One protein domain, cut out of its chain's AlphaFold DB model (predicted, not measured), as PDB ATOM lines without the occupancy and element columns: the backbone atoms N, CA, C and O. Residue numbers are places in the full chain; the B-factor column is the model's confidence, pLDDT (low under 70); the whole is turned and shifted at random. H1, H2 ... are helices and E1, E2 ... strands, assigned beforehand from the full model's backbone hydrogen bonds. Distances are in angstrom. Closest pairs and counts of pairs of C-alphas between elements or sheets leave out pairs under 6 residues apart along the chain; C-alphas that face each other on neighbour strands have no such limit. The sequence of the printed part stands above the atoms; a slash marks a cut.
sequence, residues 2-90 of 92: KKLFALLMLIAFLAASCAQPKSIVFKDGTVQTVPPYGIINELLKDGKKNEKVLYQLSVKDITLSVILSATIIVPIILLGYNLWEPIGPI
ATOM      1  N   LYS A   2      55.839  16.349  19.012       66.56
ATOM      2  CA  LYS A   2      55.454  14.913  19.077       66.56
ATOM      3  C   LYS A   2      55.018  14.426  20.477       66.56
ATOM      4  O   LYS A   2      54.061  13.676  20.604       66.56
ATOM      5  N   LYS A   3      55.687  14.915  21.530       74.06
ATOM      6  CA  LYS A   3      55.390  14.566  22.933       74.06
ATOM      7  C   LYS A   3      54.028  15.084  23.421       74.06
ATOM      8  O   LYS A   3      53.412  14.445  24.261       74.06
ATOM      9  N   LEU A   4      53.551  16.206  22.876       80.88
ATOM     10  CA  LEU A   4      52.262  16.796  23.252       80.88
ATOM     11  C   LEU A   4      51.095  16.027  22.616       80.88
ATOM     12  O   LEU A   4      50.100  15.770  23.282       80.88
ATOM     13  N   PHE A   5      51.254  15.587  21.364       79.12
ATOM     14  CA  PHE A   5      50.285  14.709  20.697       79.12
ATOM     15  C   PHE A   5      50.147  13.355  21.398       79.12
ATOM     16  O   PHE A   5      49.032  12.895  21.617       79.12
ATOM     17  N   ALA A   6      51.266  12.746  21.807       80.31
ATOM     18  CA  ALA A   6      51.240  11.500  22.572       80.31
ATOM     19  C   ALA A   6      50.529  11.669  23.927       80.31
ATOM     20  O   ALA A   6      49.750  10.807  24.325       80.31
ATOM     21  N   LEU A   7      50.747  12.801  24.606       80.06
ATOM     22  CA  LEU A   7      50.086  13.115  25.871       80.06
ATOM     23  C   LEU A   7      48.573  13.321  25.694       80.06
ATOM     24  O   LEU A   7      47.794  12.782  26.471       80.06
ATOM     25  N   LEU A   8      48.146  14.037  24.649       77.06
ATOM     26  CA  LEU A   8      46.727  14.221  24.319       77.06
ATOM     27  C   LEU A   8      46.037  12.898  23.959       77.06
ATOM     28  O   LEU A   8      44.923  12.658  24.416       77.06
ATOM     29  N   MET A   9      46.702  12.018  23.202       72.62
ATOM     30  CA  MET A   9      46.191  10.671  22.917       72.62
ATOM     31  C   MET A   9      46.063   9.825  24.183       72.62
ATOM     32  O   MET A   9      45.052   9.152  24.354       72.62
ATOM     33  N   LEU A  10      47.049   9.880  25.083       76.62
ATOM     34  CA  LEU A  10      47.011   9.152  26.351       76.62
ATOM     35  C   LEU A  10      45.864   9.643  27.246       76.62
ATOM     36  O   LEU A  10      45.144   8.831  27.818       76.62
ATOM     37  N   ILE A  11      45.654  10.961  27.322       73.19
ATOM     38  CA  ILE A  11      44.545  11.567  28.074       73.19
ATOM     39  C   ILE A  11      43.195  11.188  27.453       73.19
ATOM     40  O   ILE A  11      42.274  10.844  28.187       73.19
ATOM     41  N   ALA A  12      43.074  11.187  26.122       67.56
ATOM     42  CA  ALA A  12      41.864  10.731  25.437       67.56
ATOM     43  C   ALA A  12      41.578   9.241  25.697       67.56
ATOM     44  O   ALA A  12      40.429   8.873  25.923       67.56
ATOM     45  N   PHE A  13      42.616   8.399  25.738       67.12
ATOM     46  CA  PHE A  13      42.502   6.981  26.091       67.12
ATOM     47  C   PHE A  13      42.060   6.774  27.544       67.12
ATOM     48  O   PHE A  13      41.220   5.925  27.814       67.12
ATOM     49  N   LEU A  14      42.604   7.561  28.476       64.06
ATOM     50  CA  LEU A  14      42.254   7.504  29.900       64.06
ATOM     51  C   LEU A  14      40.851   8.061  30.184       64.06
ATOM     52  O   LEU A  14      40.187   7.606  31.113       64.06
ATOM     53  N   ALA A  15      40.394   9.040  29.399       60.41
ATOM     54  CA  ALA A  15      39.072   9.651  29.535       60.41
ATOM     55  C   ALA A  15      37.955   8.851  28.836       60.41
ATOM     56  O   ALA A  15      36.773   9.041  29.142       60.41
ATOM     57  N   ALA A  16      38.302   7.954  27.910       61.88
ATOM     58  CA  ALA A  16      37.350   7.080  27.242       61.88
ATOM     59  C   ALA A  16      36.949   5.910  28.153       61.88
ATOM     60  O   ALA A  16      37.444   4.794  28.039       61.88
ATOM     61  N   SER A  17      36.011   6.155  29.067       61.22
ATOM     62  CA  SER A  17      35.237   5.059  29.649       61.22
ATOM     63  C   SER A  17      34.365   4.457  28.545       61.22
ATOM     64  O   SER A  17      33.389   5.096  28.142       61.22
ATOM     65  N   CYS A  18      34.726   3.267  28.059       73.25
ATOM     66  CA  CYS A  18      33.905   2.457  27.151       73.25
ATOM     67  C   CYS A  18      32.541   2.139  27.785       73.25
ATOM     68  O   CYS A  18      32.416   2.256  29.009       73.25
ATOM     69  N   ALA A  19      31.546   1.712  26.998       80.88
ATOM     70  CA  ALA A  19      30.270   1.255  27.550       80.88
ATOM     71  C   ALA A  19      30.496   0.208  28.644       80.88
ATOM     72  O   ALA A  19      31.290  -0.727  28.484       80.88
ATOM     73  N   GLN A  20      29.803   0.382  29.768       85.44
ATOM     74  CA  GLN A  20      30.003  -0.453  30.944       85.44
ATOM     75  C   GLN A  20      28.771  -1.307  31.241       85.44
ATOM     76  O   GLN A  20      27.639  -0.895  30.978       85.44
ATOM     77  N   PRO A  21      28.962  -2.507  31.816       89.94
ATOM     78  CA  PRO A  21      27.862  -3.244  32.410       89.94
ATOM     79  C   PRO A  21      27.201  -2.418  33.513       89.94
ATOM     80  O   PRO A  21      27.884  -1.746  34.287       89.94
ATOM     81  N   LYS A  22      25.877  -2.514  33.628       91.69
ATOM     82  CA  LYS A  22      25.107  -1.809  34.654       91.69
ATOM     83  C   LYS A  22      24.297  -2.792  35.480       91.69
ATOM     84  O   LYS A  22      23.625  -3.665  34.934       91.69
ATOM     85  N   SER A  23      24.336  -2.639  36.799       93.81
ATOM     86  CA  SER A  23      23.422  -3.346  37.694       93.81
ATOM     87  C   SER A  23      22.051  -2.675  37.641       93.81
ATOM     88  O   SER A  23      21.918  -1.491  37.954       93.81
ATOM     89  N   ILE A  24      21.044  -3.426  37.205       92.44
ATOM     90  CA  ILE A  24      19.666  -2.964  37.045       92.44
ATOM     91  C   ILE A  24      18.784  -3.695  38.050       92.44
ATOM     92  O   ILE A  24      18.829  -4.922  38.138       92.44
ATOM     93  N   VAL A  25      17.982  -2.926  38.788       91.88
ATOM     94  CA  VAL A  25      16.925  -3.434  39.667       91.88
ATOM     95  C   VAL A  25      15.631  -3.517  38.859       91.88
ATOM     96  O   VAL A  25      15.203  -2.519  38.276       91.88
ATOM     97  N   PHE A  26      15.024  -4.697  38.796       88.56
ATOM     98  CA  PHE A  26      13.762  -4.949  38.101       88.56
ATOM     99  C   PHE A  26      12.567  -4.820  39.055       88.56
ATOM    100  O   PHE A  26      12.719  -4.825  40.277       88.56
ATOM    101  N   LYS A  27      11.351  -4.721  38.498       86.00
ATOM    102  CA  LYS A  27      10.108  -4.562  39.278       86.00
ATOM    103  C   LYS A  27       9.823  -5.723  40.237       86.00
ATOM    104  O   LYS A  27       9.167  -5.521  41.250       86.00
ATOM    105  N   ASP A  28      10.314  -6.920  39.927       87.50
ATOM    106  CA  ASP A  28      10.219  -8.105  40.789       87.50
ATOM    107  C   ASP A  28      11.231  -8.093  41.953       87.50
ATOM    108  O   ASP A  28      11.310  -9.052  42.718       87.50
ATOM    109  N   GLY A  29      12.010  -7.016  42.093       87.19
ATOM    110  CA  GLY A  29      13.049  -6.866  43.107       87.19
ATOM    111  C   GLY A  29      14.361  -7.567  42.754       87.19
ATOM    112  O   GLY A  29      15.315  -7.479  43.527       87.19
ATOM    113  N   THR A  30      14.451  -8.240  41.601       90.94
ATOM    114  CA  THR A  30      15.704  -8.868  41.174       90.94
ATOM    115  C   THR A  30      16.715  -7.817  40.731       90.94
ATOM    116  O   THR A  30      16.368  -6.790  40.150       90.94
ATOM    117  N   VAL A  31      17.994  -8.081  40.997       92.75
ATOM    118  CA  VAL A  31      19.106  -7.258  40.519       92.75
ATOM    119  C   VAL A  31      19.917  -8.088  39.546       92.75
ATOM    120  O   VAL A  31      20.373  -9.176  39.897       92.75
ATOM    121  N   GLN A  32      20.112  -7.591  38.326       92.44
ATOM    122  CA  GLN A  32      20.976  -8.252  37.349       92.44
ATOM    123  C   GLN A  32      22.005  -7.274  36.804       92.44
ATOM    124  O   GLN A  32      21.692  -6.123  36.495       92.44
ATOM    125  N   THR A  33      23.238  -7.749  36.663       94.00
ATOM    126  CA  THR A  33      24.284  -7.027  35.941       94.00
ATOM    127  C   THR A  33      24.112  -7.298  34.461       94.00
ATOM    128  O   THR A  33      24.328  -8.411  33.986       94.00
ATOM    129  N   VAL A  34      23.701  -6.266  33.739       93.56
ATOM    130  CA  VAL A  34      23.414  -6.341  32.314       93.56
ATOM    131  C   VAL A  34      24.629  -5.799  31.566       93.56
ATOM    132  O   VAL A  34      25.043  -4.674  31.853       93.56
ATOM    133  N   PRO A  35      25.248  -6.571  30.656       93.88
ATOM    134  CA  PRO A  35      26.364  -6.079  29.862       93.88
ATOM    135  C   PRO A  35      25.875  -5.156  28.733       93.88
ATOM    136  O   PRO A  35      24.718  -5.262  28.305       93.88
ATOM    137  N   PRO A  36      26.749  -4.281  28.210       94.50
ATOM    138  CA  PRO A  36      26.528  -3.682  26.907       94.50
ATOM    139  C   PRO A  36      26.569  -4.760  25.816       94.50
ATOM    140  O   PRO A  36      27.085  -5.866  26.023       94.50
ATOM    141  N   TYR A  37      26.012  -4.433  24.658       94.94
ATOM    142  CA  TYR A  37      26.081  -5.279  23.469       94.94
ATOM    143  C   TYR A  37      26.333  -4.419  22.230       94.94
ATOM    144  O   TYR A  37      26.164  -3.202  22.266       94.94
ATOM    145  N   GLY A  38      26.736  -5.034  21.122       95.12
ATOM    146  CA  GLY A  38      26.955  -4.344  19.856       95.12
ATOM    147  C   GLY A  38      26.396  -5.092  18.655       95.12
ATOM    148  O   GLY A  38      25.664  -6.078  18.780       95.12
ATOM    149  N   ILE A  39      26.721  -4.584  17.465       95.19
ATOM    150  CA  ILE A  39      26.145  -5.040  16.191       95.19
ATOM    151  C   ILE A  39      26.392  -6.537  15.974       95.19
ATOM    152  O   ILE A  39      25.513  -7.252  15.502       95.19
ATOM    153  N   ILE A  40      27.575  -7.029  16.341       94.38
ATOM    154  CA  ILE A  40      27.946  -8.435  16.158       94.38
ATOM    155  C   ILE A  40      27.131  -9.330  17.091       94.38
ATOM    156  O   ILE A  40      26.654 -10.371  16.646       94.38
ATOM    157  N   ASN A  41      26.909  -8.922  18.345       93.56
ATOM    158  CA  ASN A  41      26.055  -9.681  19.263       93.56
ATOM    159  C   ASN A  41      24.635  -9.843  18.703       93.56
ATOM    160  O   ASN A  41      24.048 -10.923  18.769       93.56
ATOM    161  N   GLU A  42      24.097  -8.775  18.107       89.94
ATOM    162  CA  GLU A  42      22.765  -8.784  17.501       89.94
ATOM    163  C   GLU A  42      22.714  -9.634  16.221       89.94
ATOM    164  O   GLU A  42      21.784 -10.421  16.046       89.94
ATOM    165  N   LEU A  43      23.741  -9.557  15.369       91.81
ATOM    166  CA  LEU A  43      23.860 -10.380  14.160       91.81
ATOM    167  C   LEU A  43      23.993 -11.876  14.472       91.81
ATOM    168  O   LEU A  43      23.364 -12.700  13.811       91.81
ATOM    169  N   LEU A  44      24.805 -12.227  15.473       91.56
ATOM    170  CA  LEU A  44      25.058 -13.615  15.868       91.56
ATOM    171  C   LEU A  44      23.985 -14.184  16.803       91.56
ATOM    172  O   LEU A  44      23.986 -15.388  17.053       91.56
ATOM    173  N   LYS A  45      23.069 -13.343  17.302       86.12
ATOM    174  CA  LYS A  45      22.025 -13.715  18.270       86.12
ATOM    175  C   LYS A  45      22.590 -14.469  19.478       86.12
ATOM    176  O   LYS A  45      22.016 -15.454  19.935       86.12
ATOM    177  N   ASP A  46      23.709 -13.995  20.015       87.31
ATOM    178  CA  ASP A  46      24.442 -14.673  21.094       87.31
ATOM    179  C   ASP A  46      23.829 -14.491  22.499       87.31
ATOM    180  O   ASP A  46      24.413 -14.906  23.500       87.31
ATOM    181  N   GLY A  47      22.649 -13.868  22.584       83.75
ATOM    182  CA  GLY A  47      21.898 -13.690  23.828       83.75
ATOM    183  C   GLY A  47      22.412 -12.575  24.744       83.75
ATOM    184  O   GLY A  47      21.925 -12.454  25.866       83.75
ATOM    185  N   LYS A  48      23.364 -11.737  24.306       86.56
ATOM    186  CA  LYS A  48      23.889 -10.623  25.126       86.56
ATOM    187  C   LYS A  48      22.888  -9.488  25.361       86.56
ATOM    188  O   LYS A  48      22.969  -8.810  26.384       86.56
ATOM    189  N   LYS A  49      21.960  -9.266  24.426       91.44
ATOM    190  CA  LYS A  49      20.901  -8.254  24.540       91.44
ATOM    191  C   LYS A  49      19.801  -8.754  25.474       91.44
ATOM    192  O   LYS A  49      19.192  -9.788  25.216       91.44
ATOM    193  N   ASN A  50      19.515  -8.003  26.534       91.00
ATOM    194  CA  ASN A  50      18.432  -8.313  27.463       91.00
ATOM    195  C   ASN A  50      17.136  -7.608  27.030       91.00
ATOM    196  O   ASN A  50      17.040  -6.386  27.073       91.00
ATOM    197  N   GLU A  51      16.111  -8.374  26.651       91.44
ATOM    198  CA  GLU A  51      14.834  -7.836  26.154       91.44
ATOM    199  C   GLU A  51      14.015  -7.067  27.198       91.44
ATOM    200  O   GLU A  51      13.057  -6.389  26.836       91.44
ATOM    201  N   LYS A  52      14.367  -7.158  28.486       91.94
ATOM    202  CA  LYS A  52      13.701  -6.439  29.585       91.94
ATOM    203  C   LYS A  52      14.391  -5.117  29.939       91.94
ATOM    204  O   LYS A  52      14.016  -4.482  30.924       91.94
ATOM    205  N   VAL A  53      15.412  -4.718  29.181       93.81
ATOM    206  CA  VAL A  53      16.284  -3.578  29.482       93.81
ATOM    207  C   VAL A  53      16.238  -2.562  28.348       93.81
ATOM    208  O   VAL A  53      16.268  -2.910  27.170       93.81
ATOM    209  N   LEU A  54      16.173  -1.286  28.717       94.38
ATOM    210  CA  LEU A  54      16.372  -0.165  27.811       94.38
ATOM    211  C   LEU A  54      17.868   0.061  27.604       94.38
ATOM    212  O   LEU A  54      18.645   0.077  28.563       94.38
ATOM    213  N   TYR A  55      18.247   0.298  26.353       94.56
ATOM    214  CA  TYR A  55      19.619   0.585  25.956       94.56
ATOM    215  C   TYR A  55      19.711   1.927  25.231       94.56
ATOM    216  O   TYR A  55      18.787   2.319  24.515       94.56
ATOM    217  N   GLN A  56      20.846   2.604  25.381       95.00
ATOM    218  CA  GLN A  56      21.193   3.825  24.651       95.00
ATOM    219  C   GLN A  56      22.449   3.610  23.805       95.00
ATOM    220  O   GLN A  56      23.299   2.794  24.150       95.00
ATOM    221  N   LEU A  57      22.598   4.365  22.716       94.56
ATOM    222  CA  LEU A  57      23.847   4.369  21.952       94.56
ATOM    223  C   LEU A  57      24.979   5.002  22.770       94.56
ATOM    224  O   LEU A  57      24.846   6.117  23.281       94.56
ATOM    225  N   SER A  58      26.119   4.322  22.830       93.12
ATOM    226  CA  SER A  58      27.342   4.835  23.437       93.12
ATOM    227  C   SER A  58      28.011   5.838  22.497       93.12
ATOM    228  O   SER A  58      28.814   5.493  21.629       93.12
ATOM    229  N   VAL A  59      27.699   7.127  22.674       90.44
ATOM    230  CA  VAL A  59      28.331   8.227  21.914       90.44
ATOM    231  C   VAL A  59      29.855   8.204  22.072       90.44
ATOM    232  O   VAL A  59      30.585   8.546  21.140       90.44
ATOM    233  N   LYS A  60      30.345   7.762  23.234       85.75
ATOM    234  CA  LYS A  60      31.775   7.636  23.528       85.75
ATOM    235  C   LYS A  60      32.431   6.561  22.666       85.75
ATOM    236  O   LYS A  60      33.433   6.858  22.021       85.75
ATOM    237  N   ASP A  61      31.842   5.367  22.593       90.12
ATOM    238  CA  ASP A  61      32.377   4.271  21.777       90.12
ATOM    239  C   ASP A  61      32.290   4.584  20.283       90.12
ATOM    240  O   ASP A  61      33.232   4.302  19.542       90.12
ATOM    241  N   ILE A  62      31.222   5.261  19.843       91.50
ATOM    242  CA  ILE A  62      31.115   5.772  18.470       91.50
ATOM    243  C   ILE A  62      32.247   6.762  18.184       91.50
ATOM    244  O   ILE A  62      32.988   6.591  17.217       91.50
ATOM    245  N   THR A  63      32.437   7.766  19.041       88.94
ATOM    246  CA  THR A  63      33.478   8.789  18.852       88.94
ATOM    247  C   THR A  63      34.873   8.163  18.835       88.94
ATOM    248  O   THR A  63      35.683   8.462  17.955       88.94
ATOM    249  N   LEU A  64      35.150   7.246  19.764       86.62
ATOM    250  CA  LEU A  64      36.439   6.569  19.851       86.62
ATOM    251  C   LEU A  64      36.684   5.648  18.647       86.62
ATOM    252  O   LEU A  64      37.806   5.600  18.146       86.62
ATOM    253  N   SER A  65      35.649   4.980  18.130       89.88
ATOM    254  CA  SER A  65      35.756   4.160  16.917       89.88
ATOM    255  C   SER A  65      36.176   4.978  15.688       89.88
ATOM    256  O   SER A  65      36.943   4.495  14.862       89.88
ATOM    257  N   VAL A  66      35.747   6.241  15.587       89.31
ATOM    258  CA  VAL A  66      36.141   7.136  14.488       89.31
ATOM    259  C   VAL A  66      37.591   7.588  14.650       89.31
ATOM    260  O   VAL A  66      38.370   7.507  13.699       89.31
ATOM    261  N   ILE A  67      37.981   8.007  15.860       86.19
ATOM    262  CA  ILE A  67      39.358   8.435  16.165       86.19
ATOM    263  C   ILE A  67      40.353   7.290  15.922       86.19
ATOM    264  O   ILE A  67      41.425   7.505  15.359       86.19
ATOM    265  N   LEU A  68      39.989   6.070  16.320       85.31
ATOM    266  CA  LEU A  68      40.810   4.863  16.200       85.31
ATOM    267  C   LEU A  68      40.469   4.029  14.956       85.31
ATOM    268  O   LEU A  68      40.814   2.850  14.884       85.31
ATOM    269  N   SER A  69      39.839   4.635  13.949       87.06
ATOM    270  CA  SER A  69      39.462   3.958  12.699       87.06
ATOM    271  C   SER A  69      40.657   3.383  11.932       87.06
ATOM    272  O   SER A  69      40.519   2.375  11.245       87.06
ATOM    273  N   ALA A  70      41.852   3.958  12.115       85.12
ATOM    274  CA  ALA A  70      43.099   3.417  11.574       85.12
ATOM    275  C   ALA A  70      43.437   2.022  12.137       85.12
ATOM    276  O   ALA A  70      44.046   1.201  11.454       85.12
ATOM    277  N   THR A  71      43.028   1.731  13.374       82.00
ATOM    278  CA  THR A  71      43.200   0.422  14.006       82.00
ATOM    279  C   THR A  71      41.917  -0.378  13.839       82.00
ATOM    280  O   THR A  71      41.145  -0.452  14.779       82.00
ATOM    281  N   ILE A  72      41.679  -0.970  12.660       85.12
ATOM    282  CA  ILE A  72      40.444  -1.703  12.272       85.12
ATOM    283  C   ILE A  72      39.840  -2.561  13.406       85.12
ATOM    284  O   ILE A  72      38.624  -2.630  13.562       85.12
ATOM    285  N   ILE A  73      40.686  -3.188  14.226       88.06
ATOM    286  CA  ILE A  73      40.290  -4.031  15.362       88.06
ATOM    287  C   ILE A  73      39.489  -3.253  16.421       88.06
ATOM    288  O   ILE A  73      38.485  -3.755  16.920       88.06
ATOM    289  N   VAL A  74      39.903  -2.034  16.770       87.69
ATOM    290  CA  VAL A  74      39.283  -1.267  17.862       87.69
ATOM    291  C   VAL A  74      37.839  -0.856  17.529       87.69
ATOM    292  O   VAL A  74      36.963  -1.151  18.340       87.69
ATOM    293  N   PRO A  75      37.523  -0.282  16.350       89.38
ATOM    294  CA  PRO A  75      36.145  -0.033  15.930       89.38
ATOM    295  C   PRO A  75      35.275  -1.289  15.928       89.38
ATOM    296  O   PRO A  75      34.124  -1.219  16.351       89.38
ATOM    297  N   ILE A  76      35.813  -2.439  15.502       92.88
ATOM    298  CA  ILE A  76      35.072  -3.708  15.525       92.88
ATOM    299  C   ILE A  76      34.714  -4.092  16.960       92.88
ATOM    300  O   ILE A  76      33.590  -4.514  17.207       92.88
ATOM    301  N   ILE A  77      35.625  -3.924  17.917       90.69
ATOM    302  CA  ILE A  77      35.329  -4.217  19.323       90.69
ATOM    303  C   ILE A  77      34.275  -3.245  19.863       90.69
ATOM    304  O   ILE A  77      33.256  -3.673  20.405       90.69
ATOM    305  N   LEU A  78      34.493  -1.944  19.679       91.75
ATOM    306  CA  LEU A  78      33.632  -0.898  20.233       91.75
ATOM    307  C   LEU A  78      32.213  -0.949  19.649       91.75
ATOM    308  O   LEU A  78      31.242  -1.008  20.394       91.75
ATOM    309  N   LEU A  79      32.080  -0.993  18.324       94.00
ATOM    310  CA  LEU A  79      30.776  -0.995  17.653       94.00
ATOM    311  C   LEU A  79      30.158  -2.398  17.582       94.00
ATOM    312  O   LEU A  79      28.939  -2.563  17.627       94.00
ATOM    313  N   GLY A  80      30.993  -3.427  17.456       92.75
ATOM    314  CA  GLY A  80      30.540  -4.807  17.330       92.75
ATOM    315  C   GLY A  80      30.079  -5.409  18.650       92.75
ATOM    316  O   GLY A  80      29.133  -6.191  18.624       92.75
ATOM    317  N   TYR A  81      30.672  -5.016  19.782       92.00
ATOM    318  CA  TYR A  81      30.368  -5.624  21.082       92.00
ATOM    319  C   TYR A  81      29.879  -4.657  22.167       92.00
ATOM    320  O   TYR A  81      29.224  -5.111  23.100       92.00
ATOM    321  N   ASN A  82      30.139  -3.349  22.057       92.44
ATOM    322  CA  ASN A  82      29.898  -2.394  23.152       92.44
ATOM    323  C   ASN A  82      28.985  -1.209  22.775       92.44
ATOM    324  O   ASN A  82      28.804  -0.296  23.572       92.44
ATOM    325  N   LEU A  83      28.397  -1.197  21.577       94.75
ATOM    326  CA  LEU A  83      27.697  -0.031  21.026       94.75
ATOM    327  C   LEU A  83      26.509   0.463  21.867       94.75
ATOM    328  O   LEU A  83      26.240   1.665  21.906       94.75
ATOM    329  N   TRP A  84      25.780  -0.448  22.501       95.69
ATOM    330  CA  TRP A  84      24.564  -0.169  23.249       95.69
ATOM    331  C   TRP A  84      24.783  -0.383  24.741       95.69
ATOM    332  O   TRP A  84      25.029  -1.499  25.198       95.69
ATOM    333  N   GLU A  85      24.635   0.694  25.505       94.81
ATOM    334  CA  GLU A  85      24.824   0.713  26.950       94.81
ATOM    335  C   GLU A  85      23.475   0.579  27.680       94.81
ATOM    336  O   GLU A  85      22.515   1.275  27.328       94.81
ATOM    337  N   PRO A  86      23.367  -0.301  28.689       94.62
ATOM    338  CA  PRO A  86      22.133  -0.487  29.443       94.62
ATOM    339  C   PRO A  86      21.848   0.721  30.347       94.62
ATOM    340  O   PRO A  86      22.687   1.125  31.152       94.62
ATOM    341  N   ILE A  87      20.635   1.277  30.266       93.25
ATOM    342  CA  ILE A  87      20.244   2.468  31.040       93.25
ATOM    343  C   ILE A  87      19.258   2.177  32.168       93.25
ATOM    344  O   ILE A  87      19.336   2.846  33.202       93.25
ATOM    345  N   GLY A  88      18.400   1.166  32.029       91.81
ATOM    346  CA  GLY A  88      17.400   0.822  33.041       91.81
ATOM    347  C   GLY A  88      16.421  -0.257  32.577       91.81
ATOM    348  O   GLY A  88      16.519  -0.718  31.439       91.81
ATOM    349  N   PRO A  89      15.494  -0.692  33.443       92.44
ATOM    350  CA  PRO A  89      14.477  -1.665  33.068       92.44
ATOM    351  C   PRO A  89      13.459  -1.037  32.104       92.44
ATOM    352  O   PRO A  89      13.263   0.178  32.086       92.44
ATOM    353  N   ILE A  90      12.796  -1.864  31.299       90.00
ATOM    354  CA  ILE A  90      11.623  -1.430  30.534       90.00
ATOM    355  C   ILE A  90      10.436  -1.347  31.497       90.00
ATOM    356  O   ILE A  90       9.938  -2.371  31.967       90.00
TER     357      ILE A  90
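What this domain is: This is residues 2 to 90 of the 92 residues of an uncharacterized protein of Treponema sp (UniProt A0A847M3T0). Two small two-stranded sheets, E3 with E4 and E1 with E2, sit next to each other at one end, E1 beside E4. The helical hairpin of H3 and H4 follows along the long axis, short H2 packs on H4, and H1 makes the far end, with residues 2 to 8 sticking out free. The printed part has 89 residues with four named helices and four named strands, in the order H1 E1 E2 H2 E3 H3 H4 E4; both sheets are antiparallel and the class is mixed. It is loose, with a radius of gyration of the C-alphas of 15.3 A and spans of 55 by 26 by 14 A.

How they stand to each other: E3, residues 53 to 57, and E4, residues 84 to 89, are antiparallel neighbours at 146 degrees; N 54 and O 88, 2.8 A apart, are within hydrogen-bond range. E1, residues 22 to 25, and E2, residues 31 to 34, form an antiparallel hairpin at 150 degrees, with N 24 and O 32 within range at 2.9 A. The closest C-alphas of E1 and E4, those of Ile 24 and Gly 88, are 6.0 A apart. H3, residues 59 to 67, and H4, residues 73 to 81, form a helical hairpin and touch, at a shallow tilt of 22 degrees, opposite ways; their closest C-alphas, those of Ser 65 and Pro 75, are 4.3 A apart. H2, residues 39 to 44, touches H4, with the C-alphas of Ile 39 and Gly 80 closest at 4.5 A; the tilt of 68 degrees is steep, only just short of about perpendicular. H1, residues 2 to 15, is near H3 but touches no helix. In H1, H2, H3 and H4 every O i to N i+4 pair is within hydrogen-bond range.

Where its parts are: H1 begins at C-alpha 2 (55.454, 14.913, 19.077) and is 20.1 A long. E3 is 13.3 A, H3 12.4 A and H4 11.6 A long. E4 is 14.2 A long and ends at C-alpha 89 (14.477, -1.665, 33.068).

The domain as a whole: The two C-alphas farthest apart, those of Lys 2 and Asp 28, are 55.2 A apart. The printed part has no cut and no long link. Its mean pLDDT is 87.0; residue 2 and residues 12 to 17 are under 70.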